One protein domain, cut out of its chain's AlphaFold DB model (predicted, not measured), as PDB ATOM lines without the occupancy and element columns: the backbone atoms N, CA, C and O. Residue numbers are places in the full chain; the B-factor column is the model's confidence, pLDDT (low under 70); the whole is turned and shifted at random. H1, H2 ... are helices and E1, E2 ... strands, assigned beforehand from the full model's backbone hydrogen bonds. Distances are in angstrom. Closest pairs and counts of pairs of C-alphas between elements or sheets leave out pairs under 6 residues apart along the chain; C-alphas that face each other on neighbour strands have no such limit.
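AT A GLANCE: This is residues 76 to 228 of the 435 residues of an uncharacterized protein of Verrucomicrobia bacterium (UniProt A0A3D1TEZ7). A twisted sheet of seven strands makes a wall through the domain, with H2 packed over E5 and E6 and the small H1 beside H2. The short H3 packs near the E1 and E2 edge of the sheet, while H4 lies beyond one end of the strands, and the long link of residues 183 to 203 leads from H4 back to E6, its C-alphas 6 to 29 A from the mean of all C-alphas. The 153 printed residues run E1 H1 E2 E3 H2 E4 H3 E5 H4 E6 E7; the mixed sheet has the order E1 E2 E3 E5 E6 E4 E7. The class is mixed, helices and strands, with 65 residues in named elements, under half. The whole is compact, with a radius of gyration of the C-alphas of 15.7 A and spans of 50 by 37 by 27 A.

HOW THE PARTS SIT: E1, residues 76 to 78, is an edge strand, antiparallel to its neighbour E2, residues 101 to 106; N 77 and O 104 are 3.0 A apart. H1, residues 92 to 96, only grazes the sheet. E2 and E3, residues 114 to 119, form a hairpin, with N 105 and O 116 at 2.9 A. H2, residues 124 to 135, is on the sheet at a height over the sheet of 10.0 A, over E5, residues 168 to 173, and E6, residues 204 to 208; it runs along the strands, at 12 degrees to E5 on the local plane. With residues 130 to 134 alone H2 touches H1, the closest C-alphas being those of Leu 95 and Glu 133, 6.6 A apart. E3, H2 and E4, residues 143 to 147, form a split strand-helix-strand unit, two strands running the same way with E5 and E6 between them in the sheet; its crossover is right-handed. H3, residues 154 to 159, only grazes the sheet with residues 155 to 159; its closest C-alphas to E2 are those of Trp 155 and Trp 105, 7.3 A apart. E5 is antiparallel to E3, with N 117 and O 170 at 2.8 A, and to E6, with N 169 and O 206 at 2.8 A. H4, residues 175 to 182, is not on the sheet and touches no helix. E4 is parallel to E6, with N 145 and O 205 at 2.8 A, and to the edge strand E7, residues 225 to 227, with N 144 and O 225 at 2.8 A. In H1, H2, H3 and H4 every O i to N i+4 pair is within hydrogen-bond range.

IN THESE COORDINATES: E1 begins at C-alpha 76, (-5.740, -33.737, -18.714). From first to last C-alpha E2 measures 14.7 A, E3 16.3 A, H2 16.3 A and E5 16.9 A. H2 begins at C-alpha 124, (-14.857, -32.871, -44.610). E7 ends at C-alpha 227, (-13.472, -51.848, -36.408).

THE WHOLE: The C-alphas of Leu 186 and Gly 214, the two farthest apart, are 50.4 A apart. The printed part has no cut. The links E1 to H1, H4 to E6 and E6 to E7 are long. Mean pLDDT of the printed part is 84.7; 17 residues are under 70, among them 108 to 112 and 160 to 164.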
ATOM      1  N   GLY A  76      -5.210 -34.315 -17.487       85.38
ATOM      2  CA  GLY A  76      -5.740 -33.737 -18.714       85.38
ATOM      3  C   GLY A  76      -5.706 -32.219 -18.700       85.38
ATOM      4  O   GLY A  76      -5.567 -31.605 -17.640       85.38
ATOM      5  N   ALA A  77      -5.836 -31.624 -19.879       87.75
ATOM      6  CA  ALA A  77      -5.962 -30.184 -20.049       87.75
ATOM      7  C   ALA A  77      -6.897 -29.857 -21.219       87.75
ATOM      8  O   ALA A  77      -7.034 -30.637 -22.162       87.75
ATOM      9  N   MET A  78      -7.564 -28.706 -21.127       90.50
ATOM     10  CA  MET A  78      -8.421 -28.176 -22.191       90.50
ATOM     11  C   MET A  78      -7.576 -27.477 -23.265       90.50
ATOM     12  O   MET A  78      -6.478 -26.998 -22.985       90.50
ATOM     13  N   GLY A  79      -8.120 -27.370 -24.474       90.06
ATOM     14  CA  GLY A  79      -7.519 -26.664 -25.605       90.06
ATOM     15  C   GLY A  79      -6.367 -27.406 -26.292       90.06
ATOM     16  O   GLY A  79      -6.181 -28.622 -26.156       90.06
ATOM     17  N   ASN A  80      -5.572 -26.644 -27.038       92.19
ATOM     18  CA  ASN A  80      -4.538 -27.128 -27.957       92.19
ATOM     19  C   ASN A  80      -3.099 -26.779 -27.521       92.19
ATOM     20  O   ASN A  80      -2.176 -26.887 -28.324       92.19
ATOM     21  N   ASP A  81      -2.880 -26.422 -26.247       93.00
ATOM     22  CA  ASP A  81      -1.530 -26.182 -25.716       93.00
ATOM     23  C   ASP A  81      -0.597 -27.387 -25.972       93.00
ATOM     24  O   ASP A  81      -1.000 -28.527 -25.721       93.00
ATOM     25  N   PRO A  82       0.654 -27.195 -26.432       93.25
ATOM     26  CA  PRO A  82       1.503 -28.309 -26.842       93.25
ATOM     27  C   PRO A  82       1.701 -29.373 -25.756       93.25
ATOM     28  O   PRO A  82       2.102 -29.073 -24.630       93.25
ATOM     29  N   VAL A  83       1.482 -30.632 -26.124       91.81
ATOM     30  CA  VAL A  83       1.725 -31.805 -25.281       91.81
ATOM     31  C   VAL A  83       3.051 -32.440 -25.707       91.81
ATOM     32  O   VAL A  83       3.268 -32.667 -26.907       91.81
ATOM     33  N   PRO A  84       3.973 -32.697 -24.760       90.88
ATOM     34  CA  PRO A  84       5.234 -33.358 -25.069       90.88
ATOM     35  C   PRO A  84       4.986 -34.798 -25.522       90.88
ATOM     36  O   PRO A  84       4.047 -35.434 -25.062       90.88
ATOM     37  N   ASP A  85       5.850 -35.310 -26.395       90.44
ATOM     38  CA  ASP A  85       5.855 -36.719 -26.797       90.44
ATOM     39  C   ASP A  85       6.448 -37.584 -25.662       90.44
ATOM     40  O   ASP A  85       7.649 -37.469 -25.391       90.44
ATOM     41  N   PRO A  86       5.658 -38.438 -24.982       88.75
ATOM     42  CA  PRO A  86       6.147 -39.335 -23.943       88.75
ATOM     43  C   PRO A  86       6.749 -40.633 -24.512       88.75
ATOM     44  O   PRO A  86       7.096 -41.516 -23.732       88.75
ATOM     45  N   GLY A  87       6.865 -40.770 -25.840       87.19
ATOM     46  CA  GLY A  87       7.321 -41.988 -26.517       87.19
ATOM     47  C   GLY A  87       6.232 -42.657 -27.357       87.19
ATOM     48  O   GLY A  87       6.129 -43.883 -27.368       87.19
ATOM     49  N   TRP A  88       5.383 -41.877 -28.027       92.31
ATOM     50  CA  TRP A  88       4.370 -42.411 -28.931       92.31
ATOM     51  C   TRP A  88       4.975 -42.894 -30.262       92.31
ATOM     52  O   TRP A  88       6.033 -42.418 -30.690       92.31
ATOM     53  N   PRO A  89       4.273 -43.800 -30.970       90.81
ATOM     54  CA  PRO A  89       4.535 -44.121 -32.369       90.81
ATOM     55  C   PRO A  89       4.829 -42.891 -33.242       90.81
ATOM     56  O   PRO A  89       4.188 -41.844 -33.133       90.81
ATOM     57  N   THR A  90       5.796 -43.027 -34.154       90.62
ATOM     58  CA  THR A  90       6.213 -41.920 -35.033       90.62
ATOM     59  C   THR A  90       5.035 -41.420 -35.870       90.62
ATOM     60  O   THR A  90       4.317 -42.220 -36.462       90.62
ATOM     61  N   GLY A  91       4.843 -40.100 -35.920       91.25
ATOM     62  CA  GLY A  91       3.694 -39.449 -36.564       91.25
ATOM     63  C   GLY A  91       2.568 -39.079 -35.593       91.25
ATOM     64  O   GLY A  91       1.886 -38.083 -35.815       91.25
ATOM     65  N   ALA A  92       2.430 -39.778 -34.459       94.81
ATOM     66  CA  ALA A  92       1.354 -39.511 -33.503       94.81
ATOM     67  C   ALA A  92       1.482 -38.152 -32.798       94.81
ATOM     68  O   ALA A  92       0.472 -37.524 -32.492       94.81
ATOM     69  N   HIS A  93       2.710 -37.672 -32.561       95.19
ATOM     70  CA  HIS A  93       2.945 -36.387 -31.885       95.19
ATOM     71  C   HIS A  93       2.365 -35.189 -32.650       95.19
ATOM     72  O   HIS A  93       1.870 -34.254 -32.021       95.19
ATOM     73  N   ALA A  94       2.379 -35.236 -33.986       93.19
ATOM     74  CA  ALA A  94       1.762 -34.206 -34.819       93.19
ATOM     75  C   ALA A  94       0.235 -34.209 -34.647       93.19
ATOM     76  O   ALA A  94      -0.357 -33.167 -34.382       93.19
ATOM     77  N   LEU A  95      -0.379 -35.395 -34.692       95.06
ATOM     78  CA  LEU A  95      -1.825 -35.563 -34.552       95.06
ATOM     79  C   LEU A  95      -2.319 -35.184 -33.141       95.06
ATOM     80  O   LEU A  95      -3.350 -34.534 -32.987       95.06
ATOM     81  N   ALA A  96      -1.533 -35.501 -32.108       95.81
ATOM     82  CA  ALA A  96      -1.784 -35.105 -30.722       95.81
ATOM     83  C   ALA A  96      -1.756 -33.579 -30.497       95.81
ATOM     84  O   ALA A  96      -2.299 -33.100 -29.500       95.81
ATOM     85  N   ASN A  97      -1.123 -32.814 -31.391       96.12
ATOM     86  CA  ASN A  97      -0.939 -31.362 -31.287       96.12
ATOM     87  C   ASN A  97      -1.610 -30.584 -32.427       96.12
ATOM     88  O   ASN A  97      -1.195 -29.467 -32.735       96.12
ATOM     89  N   ARG A  98      -2.644 -31.157 -33.052       96.25
ATOM     90  CA  ARG A  98      -3.449 -30.440 -34.044       96.25
ATOM     91  C   ARG A  98      -4.143 -29.220 -33.436       96.25
ATOM     92  O   ARG A  98      -4.526 -29.210 -32.265       96.25
ATOM     93  N   GLU A  99      -4.344 -28.202 -34.267       94.75
ATOM     94  CA  GLU A  99      -4.968 -26.937 -33.863       94.75
ATOM     95  C   GLU A  99      -6.436 -27.101 -33.446       94.75
ATOM     96  O   GLU A  99      -6.905 -26.364 -32.580       94.75
ATOM     97  N   ASP A 100      -7.128 -28.093 -34.008       94.62
ATOM     98  CA  ASP A 100      -8.530 -28.439 -33.741       94.62
ATOM     99  C   ASP A 100      -8.731 -29.320 -32.491       94.62
ATOM    100  O   ASP A 100      -9.842 -29.781 -32.201       94.62
ATOM    101  N   ARG A 101      -7.670 -29.528 -31.698       95.75
ATOM    102  CA  ARG A 101      -7.770 -30.205 -30.408       95.75
ATOM    103  C   ARG A 101      -8.421 -29.308 -29.356       95.75
ATOM    104  O   ARG A 101      -7.919 -28.241 -29.012       95.75
ATOM    105  N   ILE A 102      -9.500 -29.801 -28.755       94.38
ATOM    106  CA  ILE A 102     -10.255 -29.098 -27.704       94.38
ATOM    107  C   ILE A 102      -9.905 -29.563 -26.288       94.38
ATOM    108  O   ILE A 102     -10.286 -28.919 -25.310       94.38
ATOM    109  N   GLY A 103      -9.154 -30.653 -26.163       92.44
ATOM    110  CA  GLY A 103      -8.584 -31.111 -24.904       92.44
ATOM    111  C   GLY A 103      -7.929 -32.478 -25.030       92.44
ATOM    112  O   GLY A 103      -7.990 -33.126 -26.076       92.44
ATOM    113  N   TYR A 104      -7.300 -32.927 -23.954       93.75
ATOM    114  CA  TYR A 104      -6.787 -34.286 -23.844       93.75
ATOM    115  C   TYR A 104      -6.847 -34.774 -22.403       93.75
ATOM    116  O   TYR A 104      -6.876 -33.970 -21.467       93.75
ATOM    117  N   TRP A 105      -6.807 -36.090 -22.227       89.69
ATOM    118  CA  TRP A 105      -6.668 -36.710 -20.918       89.69
ATOM    119  C   TRP A 105      -5.889 -38.033 -20.979       89.69
ATOM    120  O   TRP A 105      -5.722 -38.605 -22.052       89.69
ATOM    121  N   GLU A 106      -5.371 -38.482 -19.834       88.75
ATOM    122  CA  GLU A 106      -4.588 -39.712 -19.679       88.75
ATOM    123  C   GLU A 106      -5.109 -40.584 -18.524       88.75
ATOM    124  O   GLU A 106      -5.276 -40.094 -17.398       88.75
ATOM    125  N   GLY A 107      -5.282 -41.885 -18.783       71.50
ATOM    126  CA  GLY A 107      -5.565 -42.924 -17.782       71.50
ATOM    127  C   GLY A 107      -6.873 -43.688 -18.031       71.50
ATOM    128  O   GLY A 107      -7.388 -43.653 -19.140       71.50
ATOM    129  N   PRO A 108      -7.456 -44.340 -17.000       60.66
ATOM    130  CA  PRO A 108      -6.826 -44.766 -15.749       60.66
ATOM    131  C   PRO A 108      -5.937 -46.022 -15.927       60.66
ATOM    132  O   PRO A 108      -6.248 -46.881 -16.747       60.66
ATOM    133  N   PRO A 109      -4.886 -46.203 -15.097       58.25
ATOM    134  CA  PRO A 109      -4.489 -45.359 -13.963       58.25
ATOM    135  C   PRO A 109      -3.797 -44.053 -14.389       58.25
ATOM    136  O   PRO A 109      -3.399 -43.897 -15.538       58.25
ATOM    137  N   PHE A 110      -3.649 -43.110 -13.454       57.34
ATOM    138  CA  PHE A 110      -2.813 -41.915 -13.629       57.34
ATOM    139  C   PHE A 110      -1.399 -42.308 -14.058       57.34
ATOM    140  O   PHE A 110      -0.793 -43.165 -13.410       57.34
ATOM    141  N   GLY A 111      -0.852 -41.674 -15.097       63.56
ATOM    142  CA  GLY A 111       0.449 -42.090 -15.631       63.56
ATOM    143  C   GLY A 111       0.403 -43.472 -16.296       63.56
ATOM    144  O   GLY A 111       1.444 -44.118 -16.447       63.56
ATOM    145  N   GLY A 112      -0.803 -43.961 -16.607       68.69
ATOM    146  CA  GLY A 112      -1.051 -45.260 -17.213       68.69
ATOM    147  C   GLY A 112      -0.552 -45.332 -18.647       68.69
ATOM    148  O   GLY A 112      -0.238 -46.415 -19.121       68.69
ATOM    149  N   GLY A 113      -0.384 -44.188 -19.309       82.62
ATOM    150  CA  GLY A 113       0.132 -44.098 -20.663       82.62
ATOM    151  C   GLY A 113      -0.924 -44.204 -21.757       82.62
ATOM    152  O   GLY A 113      -0.539 -44.083 -22.912       82.62
ATOM    153  N   GLU A 114      -2.207 -44.395 -21.443       88.75
ATOM    154  CA  GLU A 114      -3.308 -44.265 -22.408       88.75
ATOM    155  C   GLU A 114      -3.721 -42.808 -22.525       88.75
ATOM    156  O   GLU A 114      -4.200 -42.231 -21.553       88.75
ATOM    157  N   TYR A 115      -3.534 -42.219 -23.698       93.50
ATOM    158  CA  TYR A 115      -3.910 -40.847 -23.992       93.50
ATOM    159  C   TYR A 115      -5.126 -40.810 -24.895       93.50
ATOM    160  O   TYR A 115      -5.208 -41.540 -25.879       93.50
ATOM    161  N   HIS A 116      -6.017 -39.882 -24.585       92.75
ATOM    162  CA  HIS A 116      -7.203 -39.565 -25.351       92.75
ATOM    163  C   HIS A 116      -7.137 -38.099 -25.763       92.75
ATOM    164  O   HIS A 116      -7.132 -37.206 -24.913       92.75
ATOM    165  N   PHE A 117      -7.089 -37.843 -27.065       96.31
ATOM    166  CA  PHE A 117      -7.091 -36.510 -27.655       96.31
ATOM    167  C   PHE A 117      -8.457 -36.233 -28.264       96.31
ATOM    168  O   PHE A 117      -8.946 -36.989 -29.101       96.31
ATOM    169  N   LEU A 118      -9.070 -35.143 -27.824       94.75
ATOM    170  CA  LEU A 118     -10.436 -34.770 -28.156       94.75
ATOM    171  C   LEU A 118     -10.403 -33.706 -29.252       94.75
ATOM    172  O   LEU A 118      -9.812 -32.641 -29.051       94.75
ATOM    173  N   LEU A 119     -11.015 -33.996 -30.399       95.88
ATOM    174  CA  LEU A 119     -10.920 -33.184 -31.611       95.88
ATOM    175  C   LEU A 119     -12.300 -32.661 -32.035       95.88
ATOM    176  O   LEU A 119     -13.275 -33.419 -32.092       95.88
ATOM    177  N   ALA A 120     -12.358 -31.373 -32.370       94.44
ATOM    178  CA  ALA A 120     -13.527 -30.721 -32.954       94.44
ATOM    179  C   ALA A 120     -13.256 -30.410 -34.430       94.44
ATOM    180  O   ALA A 120     -12.749 -29.350 -34.786       94.44
ATOM    181  N   ILE A 121     -13.565 -31.374 -35.293       95.62
ATOM    182  CA  ILE A 121     -13.341 -31.291 -36.736       95.62
ATOM    183  C   ILE A 121     -14.580 -30.683 -37.397       95.62
ATOM    184  O   ILE A 121     -15.663 -31.260 -37.354       95.62
ATOM    185  N   GLU A 122     -14.417 -29.529 -38.038       92.62
ATOM    186  CA  GLU A 122     -15.550 -28.735 -38.539       92.62
ATOM    187  C   GLU A 122     -15.872 -28.952 -40.029       92.62
ATOM    188  O   GLU A 122     -16.854 -28.410 -40.533       92.62
ATOM    189  N   SER A 123     -15.053 -29.710 -40.771       95.25
ATOM    190  CA  SER A 123     -15.250 -29.902 -42.216       95.25
ATOM    191  C   SER A 123     -14.754 -31.250 -42.737       95.25
ATOM    192  O   SER A 123     -13.820 -31.835 -42.184       95.25
ATOM    193  N   ASP A 124     -15.318 -31.689 -43.867       95.69
ATOM    194  CA  ASP A 124     -14.857 -32.871 -44.610       95.69
ATOM    195  C   ASP A 124     -13.377 -32.758 -45.003       95.69
ATOM    196  O   ASP A 124     -12.632 -33.728 -44.913       95.69
ATOM    197  N   GLN A 125     -12.911 -31.565 -45.387       95.62
ATOM    198  CA  GLN A 125     -11.506 -31.354 -45.745       95.62
ATOM    199  C   GLN A 125     -10.574 -31.587 -44.546       95.62
ATOM    200  O   GLN A 125      -9.553 -32.260 -44.679       95.62
ATOM    201  N   ALA A 126     -10.931 -31.054 -43.374       96.00
ATOM    202  CA  ALA A 126     -10.159 -31.259 -42.153       96.00
ATOM    203  C   ALA A 126     -10.197 -32.727 -41.691       96.00
ATOM    204  O   ALA A 126      -9.193 -33.229 -41.181       96.00
ATOM    205  N   MET A 127     -11.317 -33.425 -41.919       96.25
ATOM    206  CA  MET A 127     -11.454 -34.857 -41.644       96.25
ATOM    207  C   MET A 127     -10.585 -35.709 -42.577       96.25
ATOM    208  O   MET A 127      -9.874 -36.590 -42.104       96.25
ATOM    209  N   ALA A 128     -10.573 -35.425 -43.881       94.44
ATOM    210  CA  ALA A 128      -9.697 -36.114 -44.829       94.44
ATOM    211  C   ALA A 128      -8.217 -35.954 -44.440       94.44
ATOM    212  O   ALA A 128      -7.478 -36.933 -44.384       94.44
ATOM    213  N   GLN A 129      -7.809 -34.739 -44.057       94.88
ATOM    214  CA  GLN A 129      -6.455 -34.490 -43.565       94.88
ATOM    215  C   GLN A 129      -6.151 -35.269 -42.272       94.88
ATOM    216  O   GLN A 129      -5.057 -35.809 -42.127       94.88
ATOM    217  N   LEU A 130      -7.101 -35.349 -41.335       96.19
ATOM    218  CA  LEU A 130      -6.948 -36.147 -40.116       96.19
ATOM    219  C   LEU A 130      -6.742 -37.636 -40.434       96.19
ATOM    220  O   LEU A 130      -5.901 -38.282 -39.809       96.19
ATOM    221  N   LEU A 131      -7.484 -38.177 -41.404       94.56
ATOM    222  CA  LEU A 131      -7.352 -39.567 -41.847       94.56
ATOM    223  C   LEU A 131      -5.975 -39.839 -42.470       94.56
ATOM    224  O   LEU A 131      -5.362 -40.858 -42.149       94.56
ATOM    225  N   ASP A 132      -5.465 -38.921 -43.295       93.00
ATOM    226  CA  ASP A 132      -4.125 -39.018 -43.888       93.00
ATOM    227  C   ASP A 132      -3.021 -38.953 -42.821       93.00
ATOM    228  O   ASP A 132      -2.096 -39.770 -42.816       93.00
ATOM    229  N   GLU A 133      -3.125 -38.014 -41.876       94.94
ATOM    230  CA  GLU A 133      -2.183 -37.886 -40.759       94.94
ATOM    231  C   GLU A 133      -2.205 -39.123 -39.853       94.94
ATOM    232  O   GLU A 133      -1.150 -39.612 -39.444       94.94
ATOM    233  N   PHE A 134      -3.391 -39.673 -39.576       96.06
ATOM    234  CA  PHE A 134      -3.535 -40.908 -38.811       96.06
ATOM    235  C   PHE A 134      -2.936 -42.104 -39.559       96.06
ATOM    236  O   PHE A 134      -2.204 -42.902 -38.972       96.06
ATOM    237  N   ALA A 135      -3.176 -42.217 -40.868       91.25
ATOM    238  CA  ALA A 135      -2.597 -43.267 -41.702       91.25
ATOM    239  C   ALA A 135      -1.063 -43.192 -41.763       91.25
ATOM    240  O   ALA A 135      -0.396 -44.231 -41.809       91.25
ATOM    241  N   ALA A 136      -0.502 -41.981 -41.696       91.50
ATOM    242  CA  ALA A 136       0.937 -41.740 -41.660       91.50
ATOM    243  C   ALA A 136       1.610 -42.169 -40.343       91.50
ATOM    244  O   ALA A 136       2.841 -42.249 -40.297       91.50
ATOM    245  N   ILE A 137       0.845 -42.484 -39.286       92.19
ATOM    246  CA  ILE A 137       1.411 -43.031 -38.049       92.19
ATOM    247  C   ILE A 137       2.095 -44.369 -38.355       92.19
ATOM    248  O   ILE A 137       1.496 -45.328 -38.865       92.19
ATOM    249  N   VAL A 138       3.376 -44.446 -38.002       89.25
ATOM    250  CA  VAL A 138       4.194 -45.646 -38.162       89.25
ATOM    251  C   VAL A 138       3.898 -46.582 -36.994       89.25
ATOM    252  O   VAL A 138       4.521 -46.508 -35.936       89.25
ATOM    253  N   ALA A 139       2.906 -47.444 -37.193       85.38
ATOM    254  CA  ALA A 139       2.456 -48.441 -36.235       85.38
ATOM    255  C   ALA A 139       2.078 -49.747 -36.957       85.38
ATOM    256  O   ALA A 139       1.613 -49.687 -38.103       85.38
ATOM    257  N   PRO A 140       2.261 -50.906 -36.294       72.81
ATOM    258  CA  PRO A 140       2.020 -52.229 -36.874       72.81
ATOM    259  C   PRO A 140       0.557 -52.500 -37.233       72.81
ATOM    260  O   PRO A 140       0.278 -53.240 -38.169       72.81
ATOM    261  N   ASP A 141      -0.361 -51.900 -36.483       81.62
ATOM    262  CA  ASP A 141      -1.792 -51.851 -36.762       81.62
ATOM    263  C   ASP A 141      -2.290 -50.460 -36.349       81.62
ATOM    264  O   ASP A 141      -1.659 -49.786 -35.527       81.62
ATOM    265  N   LYS A 142      -3.389 -50.023 -36.953       87.88
ATOM    266  CA  LYS A 142      -4.079 -48.756 -36.700       87.88
ATOM    267  C   LYS A 142      -5.560 -48.995 -36.901       87.88
ATOM    268  O   LYS A 142      -5.942 -49.516 -37.942       87.88
ATOM    269  N   GLN A 143      -6.383 -48.593 -35.945       88.00
ATOM    270  CA  GLN A 143      -7.812 -48.887 -35.980       88.00
ATOM    271  C   GLN A 143      -8.635 -47.620 -36.152       88.00
ATOM    272  O   GLN A 143      -8.450 -46.654 -35.423       88.00
ATOM    273  N   ILE A 144      -9.580 -47.635 -37.086       89.75
ATOM    274  CA  ILE A 144     -10.588 -46.584 -37.229       89.75
ATOM    275  C   ILE A 144     -11.930 -47.147 -36.760       89.75
ATOM    276  O   ILE A 144     -12.393 -48.180 -37.248       89.75
ATOM    277  N   LEU A 145     -12.538 -46.485 -35.777       86.81
ATOM    278  CA  LEU A 145     -13.815 -46.849 -35.173       86.81
ATOM    279  C   LEU A 145     -14.868 -45.827 -35.596       86.81
ATOM    280  O   LEU A 145     -14.844 -44.678 -35.162       86.81
ATOM    281  N   LEU A 146     -15.822 -46.264 -36.411       87.06
ATOM    282  CA  LEU A 146     -16.904 -45.409 -36.894       87.06
ATOM    283  C   LEU A 146     -18.123 -45.498 -35.966       87.06
ATOM    284  O   LEU A 146     -18.527 -46.592 -35.552       87.06
ATOM    285  N   ARG A 147     -18.703 -44.342 -35.632       81.44
ATOM    286  CA  ARG A 147     -19.904 -44.197 -34.799       81.44
ATOM    287  C   ARG A 147     -20.957 -43.380 -35.540       81.44
ATOM    288  O   ARG A 147     -20.664 -42.293 -36.022       81.44
ATOM    289  N   ASP A 148     -22.193 -43.866 -35.539       81.69
ATOM    290  CA  ASP A 148     -23.345 -43.148 -36.112       81.69
ATOM    291  C   ASP A 148     -23.998 -42.181 -35.108       81.69
ATOM    292  O   ASP A 148     -24.980 -41.503 -35.408       81.69
ATOM    293  N   GLU A 149     -23.464 -42.129 -33.891       79.75
ATOM    294  CA  GLU A 149     -23.949 -41.321 -32.778       79.75
ATOM    295  C   GLU A 149     -22.911 -40.259 -32.376       79.75
ATOM    296  O   GLU A 149     -21.713 -40.438 -32.643       79.75
ATOM    297  N   PRO A 150     -23.338 -39.135 -31.767       80.25
ATOM    298  CA  PRO A 150     -22.417 -38.125 -31.258       80.25
ATOM    299  C   PRO A 150     -21.440 -38.732 -30.250       80.25
ATOM    300  O   PRO A 150     -21.836 -39.518 -29.385       80.25
ATOM    301  N   LEU A 151     -20.166 -38.349 -30.337       81.88
ATOM    302  CA  LEU A 151     -19.189 -38.772 -29.340       81.88
ATOM    303  C   LEU A 151     -19.456 -38.057 -28.017       81.88
ATOM    304  O   LEU A 151     -19.906 -36.913 -27.973       81.88
ATOM    305  N   SER A 152     -19.135 -38.731 -26.918       80.12
ATOM    306  CA  SER A 152     -19.120 -38.111 -25.598       80.12
ATOM    307  C   SER A 152     -17.861 -38.532 -24.857       80.12
ATOM    308  O   SER A 152     -17.509 -39.709 -24.828       80.12
ATOM    309  N   SER A 153     -17.191 -37.562 -24.241       81.19
ATOM    310  CA  SER A 153     -16.078 -37.806 -23.328       81.19
ATOM    311  C   SER A 153     -16.530 -37.448 -21.922       81.19
ATOM    312  O   SER A 153     -16.951 -36.317 -21.658       81.19
ATOM    313  N   PHE A 154     -16.440 -38.408 -21.000       77.62
ATOM    314  CA  PHE A 154     -16.762 -38.153 -19.595       77.62
ATOM    315  C   PHE A 154     -15.856 -37.062 -19.009       77.62
ATOM    316  O   PHE A 154     -16.307 -36.284 -18.170       77.62
ATOM    317  N   TRP A 155     -14.595 -37.002 -19.456       81.25
ATOM    318  CA  TRP A 155     -13.630 -36.010 -19.007       81.25
ATOM    319  C   TRP A 155     -14.035 -34.626 -19.506       81.25
ATOM    320  O   TRP A 155     -14.175 -33.719 -18.696       81.25
ATOM    321  N   LEU A 156     -14.348 -34.484 -20.798       81.94
ATOM    322  CA  LEU A 156     -14.798 -33.207 -21.365       81.94
ATOM    323  C   LEU A 156     -16.087 -32.705 -20.705       81.94
ATOM    324  O   LEU A 156     -16.186 -31.539 -20.333       81.94
ATOM    325  N   THR A 157     -17.040 -33.615 -20.485       81.81
ATOM    326  CA  THR A 157     -18.332 -33.325 -19.840       81.81
ATOM    327  C   THR A 157     -18.155 -32.852 -18.395       81.81
ATOM    328  O   THR A 157     -18.971 -32.098 -17.874       81.81
ATOM    329  N   ALA A 158     -17.091 -33.291 -17.719       79.19
ATOM    330  CA  ALA A 158     -16.776 -32.840 -16.369       79.19
ATOM    331  C   ALA A 158     -16.146 -31.433 -16.335       79.19
ATOM    332  O   ALA A 158     -16.177 -30.801 -15.281       79.19
ATOM    333  N   GLN A 159     -15.587 -30.952 -17.452       77.31
ATOM    334  CA  GLN A 159     -14.897 -29.657 -17.545       77.31
ATOM    335  C   GLN A 159     -15.759 -28.545 -18.166       77.31
ATOM    336  O   GLN A 159     -15.545 -27.372 -17.866       77.31
ATOM    337  N   SER A 160     -16.719 -28.891 -19.029       69.94
ATOM    338  CA  SER A 160     -17.572 -27.942 -19.759       69.94
ATOM    339  C   SER A 160     -19.015 -28.445 -19.839       69.94
ATOM    340  O   SER A 160     -19.248 -29.632 -20.060       69.94
ATOM    341  N   GLU A 161     -19.989 -27.537 -19.707       58.72
ATOM    342  CA  GLU A 161     -21.407 -27.838 -19.975       58.72
ATOM    343  C   GLU A 161     -21.691 -28.013 -21.479       58.72
ATOM    344  O   GLU A 161     -22.666 -28.671 -21.843       58.72
ATOM    345  N   ASP A 162     -20.826 -27.473 -22.347       61.62
ATOM    346  CA  ASP A 162     -20.892 -27.621 -23.801       61.62
ATOM    347  C   ASP A 162     -19.731 -28.502 -24.287       61.62
ATOM    348  O   ASP A 162     -18.605 -28.043 -24.479       61.62
ATOM    349  N   ALA A 163     -20.011 -29.801 -24.396       61.91
ATOM    350  CA  ALA A 163     -19.122 -30.831 -24.942       61.91
ATOM    351  C   ALA A 163     -19.612 -31.326 -26.322       61.91
ATOM    352  O   ALA A 163     -19.235 -32.409 -26.768       61.91
ATOM    353  N   SER A 164     -20.509 -30.569 -26.967       66.06
ATOM    354  CA  SER A 164     -21.265 -31.006 -28.149       66.06
ATOM    355  C   SER A 164     -20.465 -31.005 -29.456       66.06
ATOM    356  O   SER A 164     -20.895 -31.598 -30.442       66.06
ATOM    357  N   ASN A 165     -19.292 -30.370 -29.462       83.25
ATOM    358  CA  ASN A 165     -18.423 -30.215 -30.626       83.25
ATOM    359  C   ASN A 165     -17.412 -31.361 -30.815       83.25
ATOM    360  O   ASN A 165     -16.583 -31.286 -31.718       83.25
ATOM    361  N   LEU A 166     -17.450 -32.407 -29.984       90.75
ATOM    362  CA  LEU A 166     -16.570 -33.564 -30.133       90.75
ATOM    363  C   LEU A 166     -17.000 -34.413 -31.338       90.75
ATOM    364  O   LEU A 166     -18.021 -35.103 -31.295       90.75
ATOM    365  N   THR A 167     -16.194 -34.405 -32.395       93.75
ATOM    366  CA  THR A 167     -16.476 -35.160 -33.629       93.75
ATOM    367  C   THR A 167     -15.517 -36.325 -33.842       93.75
ATOM    368  O   THR A 167     -15.878 -37.294 -34.513       93.75
ATOM    369  N   ALA A 168     -14.310 -36.250 -33.276       94.75
ATOM    370  CA  ALA A 168     -13.335 -37.329 -33.311       94.75
ATOM    371  C   ALA A 168     -12.547 -37.429 -31.998       94.75
ATOM    372  O   ALA A 168     -12.322 -36.441 -31.299       94.75
ATOM    373  N   GLU A 169     -12.109 -38.639 -31.678       94.38
ATOM    374  CA  GLU A 169     -11.244 -38.933 -30.544       94.38
ATOM    375  C   GLU A 169     -10.088 -39.813 -31.011       94.38
ATOM    376  O   GLU A 169     -10.288 -40.880 -31.590       94.38
ATOM    377  N   PHE A 170      -8.866 -39.353 -30.770       97.06
ATOM    378  CA  PHE A 170      -7.657 -40.115 -31.045       97.06
ATOM    379  C   PHE A 170      -7.143 -40.734 -29.750       97.06
ATOM    380  O   PHE A 170      -6.820 -40.018 -28.803       97.06
ATOM    381  N   VAL A 171      -7.065 -42.061 -29.719       93.56
ATOM    382  CA  VAL A 171      -6.611 -42.836 -28.566       93.56
ATOM    383  C   VAL A 171      -5.271 -43.476 -28.884       93.56
ATOM    384  O   VAL A 171      -5.103 -44.125 -29.921       93.56
ATOM    385  N   ILE A 172      -4.303 -43.311 -27.990       94.38
ATOM    386  CA  ILE A 172      -2.983 -43.903 -28.163       94.38
ATOM    387  C   ILE A 172      -2.339 -44.272 -26.837       94.38
ATOM    388  O   ILE A 172      -2.336 -43.503 -25.879       94.38
ATOM    389  N   TRP A 173      -1.733 -45.453 -26.807       90.81
ATOM    390  CA  TRP A 173      -0.920 -45.891 -25.686       90.81
ATOM    391  C   TRP A 173       0.537 -45.472 -25.855       90.81
ATOM    392  O   TRP A 173       1.099 -45.523 -26.947       90.81
ATOM    393  N   THR A 174       1.164 -45.123 -24.736       90.94
ATOM    394  CA  THR A 174       2.614 -45.096 -24.567       90.94
ATOM    395  C   THR A 174       3.051 -46.538 -24.355       90.94
ATOM    396  O   THR A 174       2.800 -47.096 -23.278       90.94
ATOM    397  N   PRO A 175       3.670 -47.188 -25.346       85.94
ATOM    398  CA  PRO A 175       3.814 -48.637 -25.283       85.94
ATOM    399  C   PRO A 175       4.758 -49.110 -24.166       85.94
ATOM    400  O   PRO A 175       4.528 -50.158 -23.566       85.94
ATOM    401  N   GLU A 176       5.768 -48.306 -23.811       82.56
ATOM    402  CA  GLU A 176       6.620 -48.559 -22.642       82.56
ATOM    403  C   GLU A 176       5.784 -48.667 -21.355       82.56
ATOM    404  O   GLU A 176       5.958 -49.602 -20.570       82.56
ATOM    405  N   ARG A 177       4.814 -47.762 -21.162       85.44
ATOM    406  CA  ARG A 177       3.918 -47.774 -19.996       85.44
ATOM    407  C   ARG A 177       3.002 -48.991 -19.999       85.44
ATOM    408  O   ARG A 177       2.861 -49.633 -18.958       85.44
ATOM    409  N   TRP A 178       2.460 -49.356 -21.162       85.81
ATOM    410  CA  TRP A 178       1.690 -50.592 -21.314       85.81
ATOM    411  C   TRP A 178       2.508 -51.816 -20.892       85.81
ATOM    412  O   TRP A 178       2.044 -52.634 -20.097       85.81
ATOM    413  N   ASN A 179       3.744 -51.929 -21.382       82.06
ATOM    414  CA  ASN A 179       4.619 -53.059 -21.079       82.06
ATOM    415  C   ASN A 179       4.946 -53.137 -19.581       82.06
ATOM    416  O   ASN A 179       4.861 -54.214 -18.992       82.06
ATOM    417  N   VAL A 180       5.240 -52.000 -18.940       81.25
ATOM    418  CA  VAL A 180       5.481 -51.933 -17.490       81.25
ATOM    419  C   VAL A 180       4.262 -52.398 -16.690       81.25
ATOM    420  O   VAL A 180       4.423 -53.139 -15.722       81.25
ATOM    421  N   LEU A 181       3.055 -51.987 -17.083       79.56
ATOM    422  CA  LEU A 181       1.835 -52.314 -16.347       79.56
ATOM    423  C   LEU A 181       1.371 -53.751 -16.580       79.56
ATOM    424  O   LEU A 181       0.997 -54.425 -15.626       79.56
ATOM    425  N   HIS A 182       1.389 -54.218 -17.826       79.12
ATOM    426  CA  HIS A 182       0.674 -55.430 -18.233       79.12
ATOM    427  C   HIS A 182       1.575 -56.587 -18.656       79.12
ATOM    428  O   HIS A 182       1.085 -57.708 -18.831       79.12
ATOM    429  N   ARG A 183       2.878 -56.346 -18.834       78.12
ATOM    430  CA  ARG A 183       3.826 -57.346 -19.344       78.12
ATOM    431  C   ARG A 183       5.113 -57.475 -18.532       78.12
ATOM    432  O   ARG A 183       5.989 -58.252 -18.902       78.12
ATOM    433  N   ASN A 184       5.220 -56.776 -17.407       79.19
ATOM    434  CA  ASN A 184       6.336 -56.927 -16.486       79.19
ATOM    435  C   ASN A 184       6.091 -58.121 -15.536       79.19
ATOM    436  O   ASN A 184       5.235 -58.021 -14.655       79.19
ATOM    437  N   PRO A 185       6.857 -59.225 -15.643       74.31
ATOM    438  CA  PRO A 185       6.700 -60.395 -14.778       74.31
ATOM    439  C   PRO A 185       7.062 -60.132 -13.304       74.31
ATOM    440  O   PRO A 185       6.753 -60.958 -12.449       74.31
ATOM    441  N   LEU A 186       7.718 -59.010 -12.994       77.56
ATOM    442  CA  LEU A 186       8.066 -58.590 -11.635       77.56
ATOM    443  C   LEU A 186       7.030 -57.641 -11.007       77.56
ATOM    444  O   LEU A 186       7.151 -57.328  -9.823       77.56
ATOM    445  N   HIS A 187       6.027 -57.163 -11.756       72.31
ATOM    446  CA  HIS A 187       5.070 -56.163 -11.272       72.31
ATOM    447  C   HIS A 187       3.684 -56.779 -10.977       72.31
ATOM    448  O   HIS A 187       2.915 -57.040 -11.901       72.31
ATOM    449  N   PRO A 188       3.300 -56.979  -9.700       66.94
ATOM    450  CA  PRO A 188       2.113 -57.766  -9.359       66.94
ATOM    451  C   PRO A 188       0.777 -57.019  -9.511       66.94
ATOM    452  O   PRO A 188      -0.272 -57.653  -9.533       66.94
ATOM    453  N   PHE A 189       0.780 -55.683  -9.591       64.00
ATOM    454  CA  PHE A 189      -0.422 -54.869  -9.346       64.00
ATOM    455  C   PHE A 189      -1.550 -55.066 -10.369       64.00
ATOM    456  O   PHE A 189      -2.719 -54.911 -10.028       64.00
ATOM    457  N   MET A 190      -1.206 -55.404 -11.614       70.69
ATOM    458  CA  MET A 190      -2.176 -55.572 -12.700       70.69
ATOM    459  C   MET A 190      -2.299 -57.023 -13.166       70.69
ATOM    460  O   MET A 190      -3.001 -57.250 -14.139       70.69
ATOM    461  N   MET A 191      -1.676 -57.996 -12.484       67.75
ATOM    462  CA  MET A 191      -1.615 -59.398 -12.938       67.75
ATOM    463  C   MET A 191      -2.991 -60.049 -13.151       67.75
ATOM    464  O   MET A 191      -3.127 -60.904 -14.022       67.75
ATOM    465  N   ASP A 192      -4.008 -59.611 -12.404       73.38
ATOM    466  CA  ASP A 192      -5.394 -60.085 -12.535       73.38
ATOM    467  C   ASP A 192      -6.208 -59.313 -13.598       73.38
ATOM    468  O   ASP A 192      -7.382 -59.605 -13.836       73.38
ATOM    469  N   SER A 193      -5.618 -58.297 -14.237       75.19
ATOM    470  CA  SER A 193      -6.256 -57.531 -15.310       75.19
ATOM    471  C   SER A 193      -6.439 -58.404 -16.556       75.19
ATOM    472  O   SER A 193      -5.507 -59.111 -16.942       75.19
ATOM    473  N   PRO A 194      -7.568 -58.291 -17.282       74.50
ATOM    474  CA  PRO A 194      -7.728 -58.956 -18.579       74.50
ATOM    475  C   PRO A 194      -6.686 -58.508 -19.621       74.50
ATOM    476  O   PRO A 194      -6.460 -59.211 -20.603       74.50
ATOM    477  N   ASN A 195      -6.030 -57.365 -19.398       75.38
ATOM    478  CA  ASN A 195      -4.984 -56.835 -20.270       75.38
ATOM    479  C   ASN A 195      -3.618 -57.503 -20.046       75.38
ATOM    480  O   ASN A 195      -2.721 -57.347 -20.875       75.38
ATOM    481  N   CYS A 196      -3.420 -58.247 -18.951       76.88
ATOM    482  CA  CYS A 196      -2.124 -58.858 -18.677       76.88
ATOM    483  C   CYS A 196      -1.730 -59.888 -19.742       76.88
ATOM    484  O   CYS A 196      -2.515 -60.742 -20.153       76.88
ATOM    485  N   GLY A 197      -0.493 -59.765 -20.231       69.56
ATOM    486  CA  GLY A 197       0.036 -60.547 -21.350       69.56
ATOM    487  C   GLY A 197      -0.475 -60.131 -22.740       69.56
ATOM    488  O   GLY A 197       0.111 -60.536 -23.748       69.56
ATOM    489  N   GLN A 198      -1.503 -59.280 -22.841       76.44
ATOM    490  CA  GLN A 198      -2.053 -58.836 -24.128       76.44
ATOM    491  C   GLN A 198      -1.135 -57.812 -24.813       76.44
ATOM    492  O   GLN A 198      -0.409 -57.085 -24.124       76.44
ATOM    493  N   PRO A 199      -1.080 -57.773 -26.161       76.12
ATOM    494  CA  PRO A 199      -0.324 -56.751 -26.891       76.12
ATOM    495  C   PRO A 199      -0.832 -55.352 -26.570       76.12
ATOM    496  O   PRO A 199      -2.009 -55.176 -26.272       76.12
ATOM    497  N   CYS A 200       0.076 -54.373 -26.642       82.88
ATOM    498  CA  CYS A 200      -0.300 -52.967 -26.560       82.88
ATOM    499  C   CYS A 200      -1.371 -52.684 -27.625       82.88
ATOM    500  O   CYS A 200      -1.139 -53.040 -28.788       82.88
ATOM    501  N   PRO A 201      -2.515 -52.082 -27.260       85.19
ATOM    502  CA  PRO A 201      -3.529 -51.705 -28.229       85.19
ATOM    503  C   PRO A 201      -2.929 -50.801 -29.315       85.19
ATOM    504  O   PRO A 201      -2.070 -49.963 -29.004       85.19
ATOM    505  N   PRO A 202      -3.333 -50.970 -30.586       88.69
ATOM    506  CA  PRO A 202      -2.886 -50.087 -31.653       88.69
ATOM    507  C   PRO A 202      -3.457 -48.675 -31.463       88.69
ATOM    508  O   PRO A 202      -4.471 -48.523 -30.778       88.69
ATOM    509  N   PRO A 203      -2.867 -47.642 -32.092       94.19
ATOM    510  CA  PRO A 203      -3.498 -46.331 -32.180       94.19
ATOM    511  C   PRO A 203      -4.914 -46.458 -32.749       94.19
ATOM    512  O   PRO A 203      -5.124 -47.170 -33.738       94.19
ATOM    513  N   GLN A 204      -5.871 -45.771 -32.130       93.38
ATOM    514  CA  GLN A 204      -7.269 -45.790 -32.540       93.38
ATOM    515  C   GLN A 204      -7.743 -44.381 -32.878       93.38
ATOM    516  O   GLN A 204      -7.454 -43.430 -32.157       93.38
ATOM    517  N   LEU A 205      -8.509 -44.255 -33.955       95.31
ATOM    518  CA  LEU A 205      -9.232 -43.041 -34.298       95.31
ATOM    519  C   LEU A 205     -10.727 -43.341 -34.272       95.31
ATOM    520  O   LEU A 205     -11.231 -44.113 -35.082       95.31
ATOM    521  N   ILE A 206     -11.434 -42.740 -33.325       91.62
ATOM    522  CA  ILE A 206     -12.879 -42.866 -33.162       91.62
ATOM    523  C   ILE A 206     -13.522 -41.650 -33.821       91.62
ATOM    524  O   ILE A 206     -13.161 -40.522 -33.498       91.62
ATOM    525  N   VAL A 207     -14.472 -41.857 -34.731       91.44
ATOM    526  CA  VAL A 207     -15.096 -40.770 -35.500       91.44
ATOM    527  C   VAL A 207     -16.615 -40.880 -35.463       91.44
ATOM    528  O   VAL A 207     -17.165 -41.951 -35.726       91.44
ATOM    529  N   SER A 208     -17.296 -39.765 -35.176       89.31
ATOM    530  CA  SER A 208     -18.736 -39.630 -35.419       89.31
ATOM    531  C   SER A 208     -18.971 -39.248 -36.879       89.31
ATOM    532  O   SER A 208     -18.581 -38.170 -37.321       89.31
ATOM    533  N   THR A 209     -19.589 -40.144 -37.641       88.12
ATOM    534  CA  THR A 209     -19.774 -40.023 -39.095       88.12
ATOM    535  C   THR A 209     -20.870 -39.047 -39.556       88.12
ATOM    536  O   THR A 209     -20.704 -38.502 -40.651       88.12
ATOM    537  N   PRO A 210     -21.961 -38.745 -38.806       85.62
ATOM    538  CA  PRO A 210     -23.072 -37.938 -39.333       85.62
ATOM    539  C   PRO A 210     -22.698 -36.523 -39.796       85.62
ATOM    540  O   PRO A 210     -23.397 -35.953 -40.636       85.62
ATOM    541  N   ALA A 211     -21.613 -35.959 -39.257       82.81
ATOM    542  CA  ALA A 211     -21.119 -34.630 -39.610       82.81
ATOM    543  C   ALA A 211     -20.321 -34.592 -40.930       82.81
ATOM    544  O   ALA A 211     -20.042 -33.501 -41.419       82.81
ATOM    545  N   PHE A 212     -19.986 -35.751 -41.520       90.31
ATOM    546  CA  PHE A 212     -19.029 -35.856 -42.626       90.31
ATOM    547  C   PHE A 212     -19.587 -36.653 -43.810       90.31
ATOM    548  O   PHE A 212     -19.300 -37.840 -43.993       90.31
ATOM    549  N   GLN A 213     -20.429 -36.002 -44.611       88.81
ATOM    550  CA  GLN A 213     -21.108 -36.641 -45.747       88.81
ATOM    551  C   GLN A 213     -20.231 -36.727 -47.004       88.81
ATOM    552  O   GLN A 213     -20.543 -37.507 -47.901       88.81
ATOM    553  N   GLY A 214     -19.155 -35.937 -47.084       89.12
ATOM    554  CA  GLY A 214     -18.208 -35.959 -48.201       89.12
ATOM    555  C   GLY A 214     -17.103 -37.013 -48.084       89.12
ATOM    556  O   GLY A 214     -16.293 -37.120 -49.000       89.12
ATOM    557  N   ILE A 215     -17.052 -37.778 -46.987       90.44
ATOM    558  CA  ILE A 215     -16.048 -38.826 -46.764       90.44
ATOM    559  C   ILE A 215     -16.599 -40.189 -47.189       90.44
ATOM    560  O   ILE A 215     -17.635 -40.636 -46.691       90.44
ATOM    561  N   ASP A 216     -15.876 -40.879 -48.072       87.88
ATOM    562  CA  ASP A 216     -16.149 -42.282 -48.383       87.88
ATOM    563  C   ASP A 216     -15.530 -43.190 -47.312       87.88
ATOM    564  O   ASP A 216     -14.372 -43.595 -47.376       87.88
ATOM    565  N   TRP A 217     -16.334 -43.533 -46.307       83.69
ATOM    566  CA  TRP A 217     -15.934 -44.416 -45.210       83.69
ATOM    567  C   TRP A 217     -15.655 -45.869 -45.633       83.69
ATOM    568  O   TRP A 217     -15.226 -46.668 -44.799       83.69
ATOM    569  N   SER A 218     -15.915 -46.232 -46.895       78.81
ATOM    570  CA  SER A 218     -15.578 -47.543 -47.458       78.81
ATOM    571  C   SER A 218     -14.219 -47.580 -48.168       78.81
ATOM    572  O   SER A 218     -13.681 -48.670 -48.360       78.81
ATOM    573  N   ASP A 219     -13.638 -46.415 -48.476       80.81
ATOM    574  CA  ASP A 219     -12.347 -46.250 -49.158       80.81
ATOM    575  C   ASP A 219     -11.337 -45.522 -48.253       80.81
ATOM    576  O   ASP A 219     -10.824 -44.443 -48.555       80.81
ATOM    577  N   LEU A 220     -11.090 -46.096 -47.074       80.19
ATOM    578  CA  LEU A 220     -10.110 -45.570 -46.122       80.19
ATOM    579  C   LEU A 220      -8.691 -46.077 -46.431       80.19
ATOM    580  O   LEU A 220      -8.533 -47.137 -47.044       80.19
ATOM    581  N   PRO A 221      -7.639 -45.369 -45.967       77.31
ATOM    582  CA  PRO A 221      -6.259 -45.764 -46.214       77.31
ATOM    583  C   PRO A 221      -6.001 -47.239 -45.860       77.31
ATOM    584  O   PRO A 221      -6.278 -47.655 -44.732       77.31
ATOM    585  N   PRO A 222      -5.407 -48.040 -46.769       69.38
ATOM    586  CA  PRO A 222      -5.302 -49.497 -46.617       69.38
ATOM    587  C   PRO A 222      -4.411 -49.934 -45.444       69.38
ATOM    588  O   PRO A 222      -4.403 -51.101 -45.066       69.38
ATOM    589  N   SER A 223      -3.648 -49.006 -44.861       71.31
ATOM    590  CA  SER A 223      -2.843 -49.219 -43.656       71.31
ATOM    591  C   SER A 223      -3.647 -49.219 -42.349       71.31
ATOM    592  O   SER A 223      -3.042 -49.368 -41.287       71.31
ATOM    593  N   CYS A 224      -4.959 -48.974 -42.407       77.69
ATOM    594  CA  CYS A 224      -5.846 -48.881 -41.251       77.69
ATOM    595  C   CYS A 224      -6.916 -49.976 -41.313       77.69
ATOM    596  O   CYS A 224      -7.531 -50.210 -42.351       77.69
ATOM    597  N   SER A 225      -7.169 -50.633 -40.185       77.00
ATOM    598  CA  SER A 225      -8.269 -51.576 -40.023       77.00
ATOM    599  C   SER A 225      -9.522 -50.848 -39.524       77.00
ATOM    600  O   SER A 225      -9.463 -50.014 -38.624       77.00
ATOM    601  N   ILE A 226     -10.683 -51.147 -40.112       73.50
ATOM    602  CA  ILE A 226     -11.963 -50.568 -39.681       73.50
ATOM    603  C   ILE A 226     -12.613 -51.524 -38.687       73.50
ATOM    604  O   ILE A 226     -12.959 -52.658 -39.024       73.50
ATOM    605  N   VAL A 227     -12.802 -51.070 -37.452       66.12
ATOM    606  CA  VAL A 227     -13.472 -51.848 -36.408       66.12
ATOM    607  C   VAL A 227     -14.947 -51.448 -36.392       66.12
ATOM    608  O   VAL A 227     -15.260 -50.264 -36.300       66.12
ATOM    609  N   ASN A 228     -15.833 -52.455 -36.447       55.78
ATOM    610  CA  ASN A 228     -17.307 -52.377 -36.519       55.78
ATOM    611  C   ASN A 228     -17.949 -52.516 -37.922       55.78
ATOM    612  O   ASN A 228     -19.161 -52.372 -38.052       55.78
TER     613      ASN A 228